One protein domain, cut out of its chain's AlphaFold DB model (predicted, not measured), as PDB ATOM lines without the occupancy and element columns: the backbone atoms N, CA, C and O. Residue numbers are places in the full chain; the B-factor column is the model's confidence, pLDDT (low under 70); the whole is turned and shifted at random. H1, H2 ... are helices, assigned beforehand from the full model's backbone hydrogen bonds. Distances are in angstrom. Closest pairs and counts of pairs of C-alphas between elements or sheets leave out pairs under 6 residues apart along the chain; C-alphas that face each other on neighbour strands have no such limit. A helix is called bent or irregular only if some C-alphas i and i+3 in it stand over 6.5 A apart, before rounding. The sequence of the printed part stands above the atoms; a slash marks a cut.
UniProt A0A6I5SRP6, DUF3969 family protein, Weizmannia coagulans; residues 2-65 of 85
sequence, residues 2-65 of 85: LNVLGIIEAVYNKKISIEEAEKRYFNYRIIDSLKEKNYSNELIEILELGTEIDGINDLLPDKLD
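Overview. This is residues 2 to 65 of the 85 residues of the protein "DUF3969 family protein" of Weizmannia coagulans (UniProt A0A6I5SRP6). Helices H4 and H5 follow each other along the long axis of an elongated, all-helical domain; at one end H3 folds along H4 as a hairpin, and at the other end the short H6 folds back on H5. H1 lies to one side of this line, near H4, with the short H2 next to it. The printed part has 64 residues, with six named helices in the order H1 to H6 and no named strand; the class is all helix. The whole is compact, with a radius of gyration of the C-alphas of 11.8 A, and its C-alphas span 35 by 21 by 18 A.

Arrangement. H4, residues 41 to 51, touches H3, residues 28 to 36, and the closest C-alphas, those of Ile 31 and Ile 44, are 6.4 A apart. The two form a helical hairpin, at a shallow tilt of 6 degrees, opposite ways. H4 and H5, residues 53 to 59, meet only through their link. H5 touches H6, residues 61 to 65, with the C-alphas of Asn 57 and Leu 64 closest at 5.6 A. H1, residues 2 to 12, and H4 are near each other, with 5 pairs of C-alphas within 10 A. H1 touches H2, residues 18 to 22, where the C-alphas of Val 11 and Ile 18 are closest at 6.3 A. H2 and H5 only just touch, with 3 pairs of C-alphas within 8 A, the closest being Ile 18 and Asp 54 at 6.2 A. H2 and H4 are close but not clearly touching, the closest C-alphas being those of Glu 22 and Thr 51, 6.7 A apart. H1 and H6 are also close but not clearly touching, with the C-alphas of Tyr 12 and Asp 65 closest at 7.0 A. Among the pairs that are apart are H1 and H3, H2 and H3, and H3 and H5. In H1, H2, H3, H4 and H5 every O i to N i+4 pair is within hydrogen-bond range; in H6 it is 0 of 1, beside 1 of 2 O i to N i+3 pairs.

Along the chain. H4 measures 15.4 A from first to last C-alpha, and C-alpha 41 is at (-45.793, -41.662, -0.027). H1 measures 15.2 A, beginning at C-alpha 2 at (-48.957, -42.520, -16.402). H3 measures 12.1 A, H5 10.0 A, H6 8.2 A and H2 6.3 A. H6 is irregular, with C-alphas 62 and 65 7.3 A apart, and ends at C-alpha 65 at (-38.820, -25.486, -16.648).

Size, cuts and confidence. The C-alphas farthest apart, those of Lys 37 and Asp 62, are 35.9 A from each other. The printed part has no cut, and the five links between the helices are tight. The mean pLDDT of the printed part is 95.5, and no printed residue is under 70.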
ATOM      1  N   LEU A   2     -48.923 -42.944 -14.986       92.00
ATOM      2  CA  LEU A   2     -48.957 -42.520 -16.402       92.00
ATOM      3  C   LEU A   2     -49.760 -41.226 -16.632       92.00
ATOM      4  O   LEU A   2     -49.310 -40.349 -17.359       92.00
ATOM      5  N   ASN A   3     -50.895 -41.068 -15.943       92.00
ATOM      6  CA  ASN A   3     -51.680 -39.829 -16.001       92.00
ATOM      7  C   ASN A   3     -50.906 -38.621 -15.453       92.00
ATOM      8  O   ASN A   3     -50.982 -37.547 -16.034       92.00
ATOM      9  N   VAL A   4     -50.142 -38.800 -14.371       93.19
ATOM     10  CA  VAL A   4     -49.326 -37.731 -13.772       93.19
ATOM     11  C   VAL A   4     -48.224 -37.319 -14.744       93.19
ATOM     12  O   VAL A   4     -48.092 -36.138 -15.039       93.19
ATOM     13  N   LEU A   5     -47.512 -38.288 -15.331       96.12
ATOM     14  CA  LEU A   5     -46.511 -38.026 -16.368       96.12
ATOM     15  C   LEU A   5     -47.119 -37.291 -17.573       96.12
ATOM     16  O   LEU A   5     -46.550 -36.317 -18.048       96.12
ATOM     17  N   GLY A   6     -48.294 -37.723 -18.039       96.69
ATOM     18  CA  GLY A   6     -48.997 -37.082 -19.150       96.69
ATOM     19  C   GLY A   6     -49.396 -35.633 -18.856       96.69
ATOM     20  O   GLY A   6     -49.271 -34.782 -19.732       96.69
ATOM     21  N   ILE A   7     -49.832 -35.336 -17.627       96.12
ATOM     22  CA  ILE A   7     -50.135 -33.965 -17.195       96.12
ATOM     23  C   ILE A   7     -48.863 -33.119 -17.150       96.12
ATOM     24  O   ILE A   7     -48.852 -32.040 -17.734       96.12
ATOM     25  N   ILE A   8     -47.788 -33.618 -16.536       97.06
ATOM     26  CA  ILE A   8     -46.496 -32.915 -16.474       97.06
ATOM     27  C   ILE A   8     -45.996 -32.593 -17.883       97.06
ATOM     28  O   ILE A   8     -45.607 -31.460 -18.156       97.06
ATOM     29  N   GLU A   9     -46.075 -33.552 -18.808       97.56
ATOM     30  CA  GLU A   9     -45.661 -33.323 -20.191       97.56
ATOM     31  C   GLU A   9     -46.548 -32.330 -20.930       97.56
ATOM     32  O   GLU A   9     -46.056 -31.517 -21.717       97.56
ATOM     33  N   ALA A  10     -47.855 -32.367 -20.682       97.62
ATOM     34  CA  ALA A  10     -48.773 -31.403 -21.261       97.62
ATOM     35  C   ALA A  10     -48.485 -29.981 -20.753       97.62
ATOM     36  O   ALA A  10     -48.543 -29.048 -21.556       97.62
ATOM     37  N   VAL A  11     -48.134 -29.809 -19.473       96.81
ATOM     38  CA  VAL A  11     -47.716 -28.512 -18.911       96.81
ATOM     39  C   VAL A  11     -46.386 -28.072 -19.524       96.81
ATOM     40  O   VAL A  11     -46.314 -26.982 -20.088       96.81
ATOM     41  N   TYR A  12     -45.364 -28.935 -19.507       96.94
ATOM     42  CA  TYR A  12     -44.026 -28.637 -20.039       96.94
ATOM     43  C   TYR A  12     -44.070 -28.173 -21.501       96.94
ATOM     44  O   TYR A  12     -43.472 -27.172 -21.888       96.94
ATOM     45  N   ASN A  13     -44.859 -28.864 -22.325       97.31
ATOM     46  CA  ASN A  13     -45.014 -28.554 -23.746       97.31
ATOM     47  C   ASN A  13     -46.081 -27.477 -24.025       97.31
ATOM     48  O   ASN A  13     -46.486 -27.305 -25.185       97.31
ATOM     49  N   LYS A  14     -46.559 -26.777 -22.986       95.69
ATOM     50  CA  LYS A  14     -47.551 -25.692 -23.053       95.69
ATOM     51  C   LYS A  14     -48.835 -26.097 -23.791       95.69
ATOM     52  O   LYS A  14     -49.416 -25.315 -24.540       95.69
ATOM     53  N   LYS A  15     -49.251 -27.358 -23.637       98.06
ATOM     54  CA  LYS A  15     -50.497 -27.915 -24.195       98.06
ATOM     55  C   LYS A  15     -51.687 -27.712 -23.264       98.06
ATOM     56  O   LYS A  15     -52.815 -27.679 -23.745       98.06
ATOM     57  N   ILE A  16     -51.428 -27.551 -21.969       97.19
ATOM     58  CA  ILE A  16     -52.390 -27.108 -20.955       97.19
ATOM     59  C   ILE A  16     -51.746 -26.018 -20.089       97.19
ATOM     60  O   ILE A  16     -50.519 -25.916 -20.048       97.19
ATOM     61  N   SER A  17     -52.560 -25.202 -19.417       96.69
ATOM     62  CA  SER A  17     -52.073 -24.256 -18.404       96.69
ATOM     63  C   SER A  17     -51.763 -24.964 -17.080       96.69
ATOM     64  O   SER A  17     -52.223 -26.084 -16.843       96.69
ATOM     65  N   ILE A  18     -51.010 -24.290 -16.206       96.06
ATOM     66  CA  ILE A  18     -50.740 -24.759 -14.838       96.06
ATOM     67  C   ILE A  18     -52.055 -24.881 -14.054       96.06
ATOM     68  O   ILE A  18     -52.357 -25.961 -13.557       96.06
ATOM     69  N   GLU A  19     -52.906 -23.850 -14.088       96.19
ATOM     70  CA  GLU A  19     -54.259 -23.865 -13.496       96.19
ATOM     71  C   GLU A  19     -55.080 -25.103 -13.922       96.19
ATOM     72  O   GLU A  19     -55.820 -25.712 -13.147       96.19
ATOM     73  N   GLU A  20     -54.952 -25.510 -15.185       96.00
ATOM     74  CA  GLU A  20     -55.672 -26.655 -15.731       96.00
ATOM     75  C   GLU A  20     -55.082 -28.005 -15.271       96.00
ATOM     76  O   GLU A  20     -55.804 -29.005 -15.179       96.00
ATOM     77  N   ALA A  21     -53.790 -28.049 -14.943       95.69
ATOM     78  CA  ALA A  21     -53.160 -29.187 -14.280       95.69
ATOM     79  C   ALA A  21     -53.569 -29.284 -12.799       95.69
ATOM     80  O   ALA A  21     -53.869 -30.384 -12.319       95.69
ATOM     81  N   GLU A  22     -53.675 -28.153 -12.099       94.50
ATOM     82  CA  GLU A  22     -54.133 -28.074 -10.706       94.50
ATOM     83  C   GLU A  22     -55.566 -28.564 -10.539       94.50
ATOM     84  O   GLU A  22     -55.834 -29.443  -9.716       94.50
ATOM     85  N   LYS A  23     -56.486 -28.102 -11.396       92.69
ATOM     86  CA  LYS A  23     -57.888 -28.560 -11.405       92.69
ATOM     87  C   LYS A  23     -58.028 -30.075 -11.562       92.69
ATOM     88  O   LYS A  23     -59.035 -30.641 -11.134       92.69
ATOM     89  N   ARG A  24     -57.048 -30.741 -12.184       89.00
ATOM     90  CA  ARG A  24     -57.080 -32.190 -12.434       89.00
ATOM     91  C   ARG A  24     -56.350 -33.019 -11.386       89.00
ATOM     92  O   ARG A  24     -56.931 -33.981 -10.894       89.00
ATOM     93  N   TYR A  25     -55.086 -32.706 -11.111       89.44
ATOM     94  CA  TYR A  25     -54.185 -33.595 -10.366       89.44
ATOM     95  C   TYR A  25     -53.391 -32.890  -9.272       89.44
ATOM     96  O   TYR A  25     -53.190 -33.485  -8.216       89.44
ATOM     97  N   PHE A  26     -52.966 -31.648  -9.498       93.88
ATOM     98  CA  PHE A  26     -52.164 -30.907  -8.526       93.88
ATOM     99  C   PHE A  26     -53.062 -30.102  -7.586       93.88
ATOM    100  O   PHE A  26     -53.065 -28.879  -7.588       93.88
ATOM    101  N   ASN A  27     -53.865 -30.809  -6.789       94.62
ATOM    102  CA  ASN A  27     -54.660 -30.200  -5.727       94.62
ATOM    103  C   ASN A  27     -54.819 -31.139  -4.526       94.62
ATOM    104  O   ASN A  27     -54.917 -32.362  -4.673       94.62
ATOM    105  N   TYR A  28     -54.935 -30.548  -3.335       94.56
ATOM    106  CA  TYR A  28     -55.008 -31.287  -2.073       94.56
ATOM    107  C   TYR A  28     -56.214 -32.224  -1.967       94.56
ATOM    108  O   TYR A  28     -56.091 -33.308  -1.413       94.56
ATOM    109  N   ARG A  29     -57.352 -31.902  -2.595       95.88
ATOM    110  CA  ARG A  29     -58.521 -32.799  -2.601       95.88
ATOM    111  C   ARG A  29     -58.210 -34.143  -3.277       95.88
ATOM    112  O   ARG A  29     -58.682 -35.182  -2.816       95.88
ATOM    113  N   ILE A  30     -57.451 -34.139  -4.375       93.56
ATOM    114  CA  ILE A  30     -57.005 -35.373  -5.038       93.56
ATOM    115  C   ILE A  30     -55.942 -36.078  -4.197       93.56
ATOM    116  O   ILE A  30     -56.032 -37.291  -4.011       93.56
ATOM    117  N   ILE A  31     -54.976 -35.328  -3.665       96.00
ATOM    118  CA  ILE A  31     -53.888 -35.862  -2.835       96.00
ATOM    119  C   ILE A  31     -54.446 -36.591  -1.608       96.00
ATOM    120  O   ILE A  31     -54.099 -37.747  -1.376       96.00
ATOM    121  N   ASP A  32     -55.368 -35.970  -0.874       97.12
ATOM    122  CA  ASP A  32     -55.994 -36.557   0.312       97.12
ATOM    123  C   ASP A  32     -56.769 -37.831  -0.038       97.12
ATOM    124  O   ASP A  32     -56.618 -38.857   0.623       97.12
ATOM    125  N   SER A  33     -57.504 -37.831  -1.158       95.81
ATOM    126  CA  SER A  33     -58.199 -39.034  -1.634       95.81
ATOM    127  C   SER A  33     -57.242 -40.180  -1.992       95.81
ATOM    128  O   SER A  33     -57.603 -41.353  -1.866       95.81
ATOM    129  N   LEU A  34     -56.028 -39.879  -2.458       94.19
ATOM    130  CA  LEU A  34     -55.003 -40.888  -2.739       94.19
ATOM    131  C   LEU A  34     -54.328 -41.382  -1.453       94.19
ATOM    132  O   LEU A  34     -54.096 -42.586  -1.329       94.19
ATOM    133  N   LYS A  35     -54.092 -40.499  -0.472       95.62
ATOM    134  CA  LYS A  35     -53.615 -40.876   0.870       95.62
ATOM    135  C   LYS A  35     -54.577 -41.861   1.539       95.62
ATOM    136  O   LYS A  35     -54.149 -42.921   1.984       95.62
ATOM    137  N   GLU A  36     -55.880 -41.578   1.520       97.06
ATOM    138  CA  GLU A  36     -56.925 -42.466   2.066       97.06
ATOM    139  C   GLU A  36     -56.952 -43.851   1.403       97.06
ATOM    140  O   GLU A  36     -57.316 -44.850   2.023       97.06
ATOM    141  N   LYS A  37     -56.548 -43.926   0.131       95.75
ATOM    142  CA  LYS A  37     -56.457 -45.174  -0.635       95.75
ATOM    143  C   LYS A  37     -55.112 -45.890  -0.474       95.75
ATOM    144  O   LYS A  37     -54.877 -46.863  -1.185       95.75
ATOM    145  N   ASN A  38     -54.256 -45.442   0.447       94.56
ATOM    146  CA  ASN A  38     -52.928 -46.001   0.718       94.56
ATOM    147  C   ASN A  38     -52.007 -46.032  -0.514       94.56
ATOM    148  O   ASN A  38     -51.241 -46.980  -0.699       94.56
ATOM    149  N   TYR A  39     -52.078 -45.008  -1.370       93.31
ATOM    150  CA  TYR A  39     -51.052 -44.817  -2.399       93.31
ATOM    151  C   TYR A  39     -49.695 -44.509  -1.754       93.31
ATOM    152  O   TYR A  39     -49.624 -44.025  -0.625       93.31
ATOM    153  N   SER A  40     -48.608 -44.802  -2.473       92.12
ATOM    154  CA  SER A  40     -47.253 -44.639  -1.944       92.12
ATOM    155  C   SER A  40     -46.955 -43.184  -1.575       92.12
ATOM    156  O   SER A  40     -47.300 -42.258  -2.310       92.12
ATOM    157  N   ASN A  41     -46.240 -42.989  -0.463       94.19
ATOM    158  CA  ASN A  41     -45.793 -41.662  -0.027       94.19
ATOM    159  C   ASN A  41     -44.961 -40.949  -1.103       94.19
ATOM    160  O   ASN A  41     -45.048 -39.737  -1.231       94.19
ATOM    161  N   GLU A  42     -44.210 -41.697  -1.914       94.00
ATOM    162  CA  GLU A  42     -43.425 -41.151  -3.027       94.00
ATOM    163  C   GLU A  42     -44.319 -40.530  -4.114       94.00
ATOM    164  O   GLU A  42     -44.014 -39.457  -4.628       94.00
ATOM    165  N   LEU A  43     -45.456 -41.158  -4.449       93.44
ATOM    166  CA  LEU A  43     -46.427 -40.562  -5.372       93.44
ATOM    167  C   LEU A  43     -47.090 -39.326  -4.759       93.44
ATOM    168  O   LEU A  43     -47.335 -38.349  -5.463       93.44
ATOM    169  N   ILE A  44     -47.403 -39.386  -3.467       96.38
ATOM    170  CA  ILE A  44     -47.998 -38.267  -2.742       96.38
ATOM    171  C   ILE A  44     -47.062 -37.055  -2.747       96.38
ATOM    172  O   ILE A  44     -47.507 -35.978  -3.127       96.38
ATOM    173  N   GLU A  45     -45.776 -37.241  -2.436       96.44
ATOM    174  CA  GLU A  45     -44.762 -36.178  -2.460       96.44
ATOM    175  C   GLU A  45     -44.651 -35.538  -3.850       96.44
ATOM    176  O   GLU A  45     -44.613 -34.319  -3.975       96.44
ATOM    177  N   ILE A  46     -44.668 -36.344  -4.918       96.25
ATOM    178  CA  ILE A  46     -44.691 -35.834  -6.296       96.25
ATOM    179  C   ILE A  46     -45.919 -34.943  -6.525       96.25
ATOM    180  O   ILE A  46     -45.809 -33.866  -7.102       96.25
ATOM    181  N   LEU A  47     -47.108 -35.372  -6.107       96.31
ATOM    182  CA  LEU A  47     -48.318 -34.580  -6.332       96.31
ATOM    183  C   LEU A  47     -48.327 -33.286  -5.514       96.31
ATOM    184  O   LEU A  47     -48.779 -32.273  -6.037       96.31
ATOM    185  N   GLU A  48     -47.805 -33.319  -4.286       96.75
ATOM    186  CA  GLU A  48     -47.610 -32.139  -3.434       96.75
ATOM    187  C   GLU A  48     -46.615 -31.159  -4.068       96.75
ATOM    188  O   GLU A  48     -46.925 -29.986  -4.209       96.75
ATOM    189  N   LEU A  49     -45.471 -31.623  -4.578       96.75
ATOM    190  CA  LEU A  49     -44.550 -30.762  -5.334       96.75
ATOM    191  C   LEU A  49     -45.215 -30.154  -6.578       96.75
ATOM    192  O   LEU A  49     -44.950 -29.007  -6.935       96.75
ATOM    193  N   GLY A  50     -46.106 -30.906  -7.225       96.00
ATOM    194  CA  GLY A  50     -46.901 -30.413  -8.344       96.00
ATOM    195  C   GLY A  50     -47.820 -29.240  -7.986       96.00
ATOM    196  O   GLY A  50     -48.081 -28.419  -8.863       96.00
ATOM    197  N   THR A  51     -48.282 -29.121  -6.729       96.50
ATOM    198  CA  THR A  51     -49.132 -27.993  -6.289       96.50
ATOM    199  C   THR A  51     -48.364 -26.687  -6.127       96.50
ATOM    200  O   THR A  51     -48.972 -25.629  -6.048       96.50
ATOM    201  N   GLU A  52     -47.033 -26.742  -6.098       95.69
ATOM    202  CA  GLU A  52     -46.178 -25.564  -5.931       95.69
ATOM    203  C   GLU A  52     -45.786 -24.921  -7.275       95.69
ATOM    204  O   GLU A  52     -45.180 -23.848  -7.301       95.69
ATOM    205  N   ILE A  53     -46.118 -25.560  -8.406       95.56
ATOM    206  CA  ILE A  53     -45.698 -25.125  -9.749       95.56
ATOM    207  C   ILE A  53     -46.220 -23.723 -10.090       95.56
ATOM    208  O   ILE A  53     -45.475 -22.942 -10.680       95.56
ATOM    209  N   ASP A  54     -47.456 -23.386  -9.721       94.81
ATOM    210  CA  ASP A  54     -48.020 -22.055  -9.986       94.81
ATOM    211  C   ASP A  54     -47.277 -20.970  -9.198       94.81
ATOM    212  O   ASP A  54     -46.840 -19.964  -9.757       94.81
ATOM    213  N   GLY A  55     -46.970 -21.250  -7.926       96.19
ATOM    214  CA  GLY A  55     -46.137 -20.379  -7.097       96.19
ATOM    215  C   GLY A  55     -44.727 -20.183  -7.663       96.19
ATOM    216  O   GLY A  55     -44.183 -19.078  -7.609       96.19
ATOM    217  N   ILE A  56     -44.132 -21.225  -8.252       96.12
ATOM    218  CA  ILE A  56     -42.842 -21.119  -8.950       96.12
ATOM    219  C   ILE A  56     -42.979 -20.266 -10.213       96.12
ATOM    220  O   ILE A  56     -42.130 -19.410 -10.445       96.12
ATOM    221  N   ASN A  57     -44.025 -20.467 -11.017       96.06
ATOM    222  CA  ASN A  57     -44.268 -19.679 -12.224       96.06
ATOM    223  C   ASN A  57     -44.406 -18.179 -11.911       96.06
ATOM    224  O   ASN A  57     -43.841 -17.351 -12.625       96.06
ATOM    225  N   ASP A  58     -45.094 -17.842 -10.822       96.81
ATOM    226  CA  ASP A  58     -45.342 -16.458 -10.427       96.81
ATOM    227  C   ASP A  58     -44.121 -15.780  -9.796       96.81
ATOM    228  O   ASP A  58     -43.830 -14.615 -10.077       96.81
ATOM    229  N   LEU A  59     -43.395 -16.492  -8.928       98.00
ATOM    230  CA  LEU A  59     -42.302 -15.910  -8.142       98.00
ATOM    231  C   LEU A  59     -40.927 -16.083  -8.795       98.00
ATOM    232  O   LEU A  59     -40.033 -15.264  -8.574       98.00
ATOM    233  N   LEU A  60     -40.728 -17.170  -9.543       96.81
ATOM    234  CA  LEU A  60     -39.439 -17.628 -10.070       96.81
ATOM    235  C   LEU A  60     -39.598 -18.227 -11.486       96.81
ATOM    236  O   LEU A  60     -39.210 -19.380 -11.704       96.81
ATOM    237  N   PRO A  61     -40.120 -17.466 -12.469       95.12
ATOM    238  CA  PRO A  61     -40.443 -17.987 -13.802       95.12
ATOM    239  C   PRO A  61     -39.241 -18.627 -14.512       95.12
ATOM    240  O   PRO A  61     -39.394 -19.634 -15.201       95.12
ATOM    241  N   ASP A  62     -38.029 -18.117 -14.279       97.44
ATOM    242  CA  ASP A  62     -36.790 -18.663 -14.852       97.44
ATOM    243  C   ASP A  62     -36.453 -20.079 -14.346       97.44
ATOM    244  O   ASP A  62     -35.655 -20.784 -14.960       97.44
ATOM    245  N   LYS A  63     -37.055 -20.511 -13.229       96.44
ATOM    246  CA  LYS A  63     -36.881 -21.850 -12.643       96.44
ATOM    247  C   LYS A  63     -38.015 -22.813 -12.980       96.44
ATOM    248  O   LYS A  63     -37.961 -23.972 -12.569       96.44
ATOM    249  N   LEU A  64     -39.048 -22.358 -13.688       95.94
ATOM    250  CA  LEU A  64     -40.238 -23.162 -13.948       95.94
ATOM    251  C   LEU A  64     -39.895 -24.455 -14.695       95.94
ATOM    252  O   LEU A  64     -40.231 -25.545 -14.235       95.94
ATOM    253  N   ASP A  65     -39.174 -24.337 -15.811       96.25
ATOM    254  CA  ASP A  65     -38.820 -25.486 -16.648       96.25
ATOM    255  C   ASP A  65     -37.962 -26.503 -15.881       96.25
ATOM    256  O   ASP A  65     -38.197 -27.707 -15.982       96.25
TER     257      ASP A  65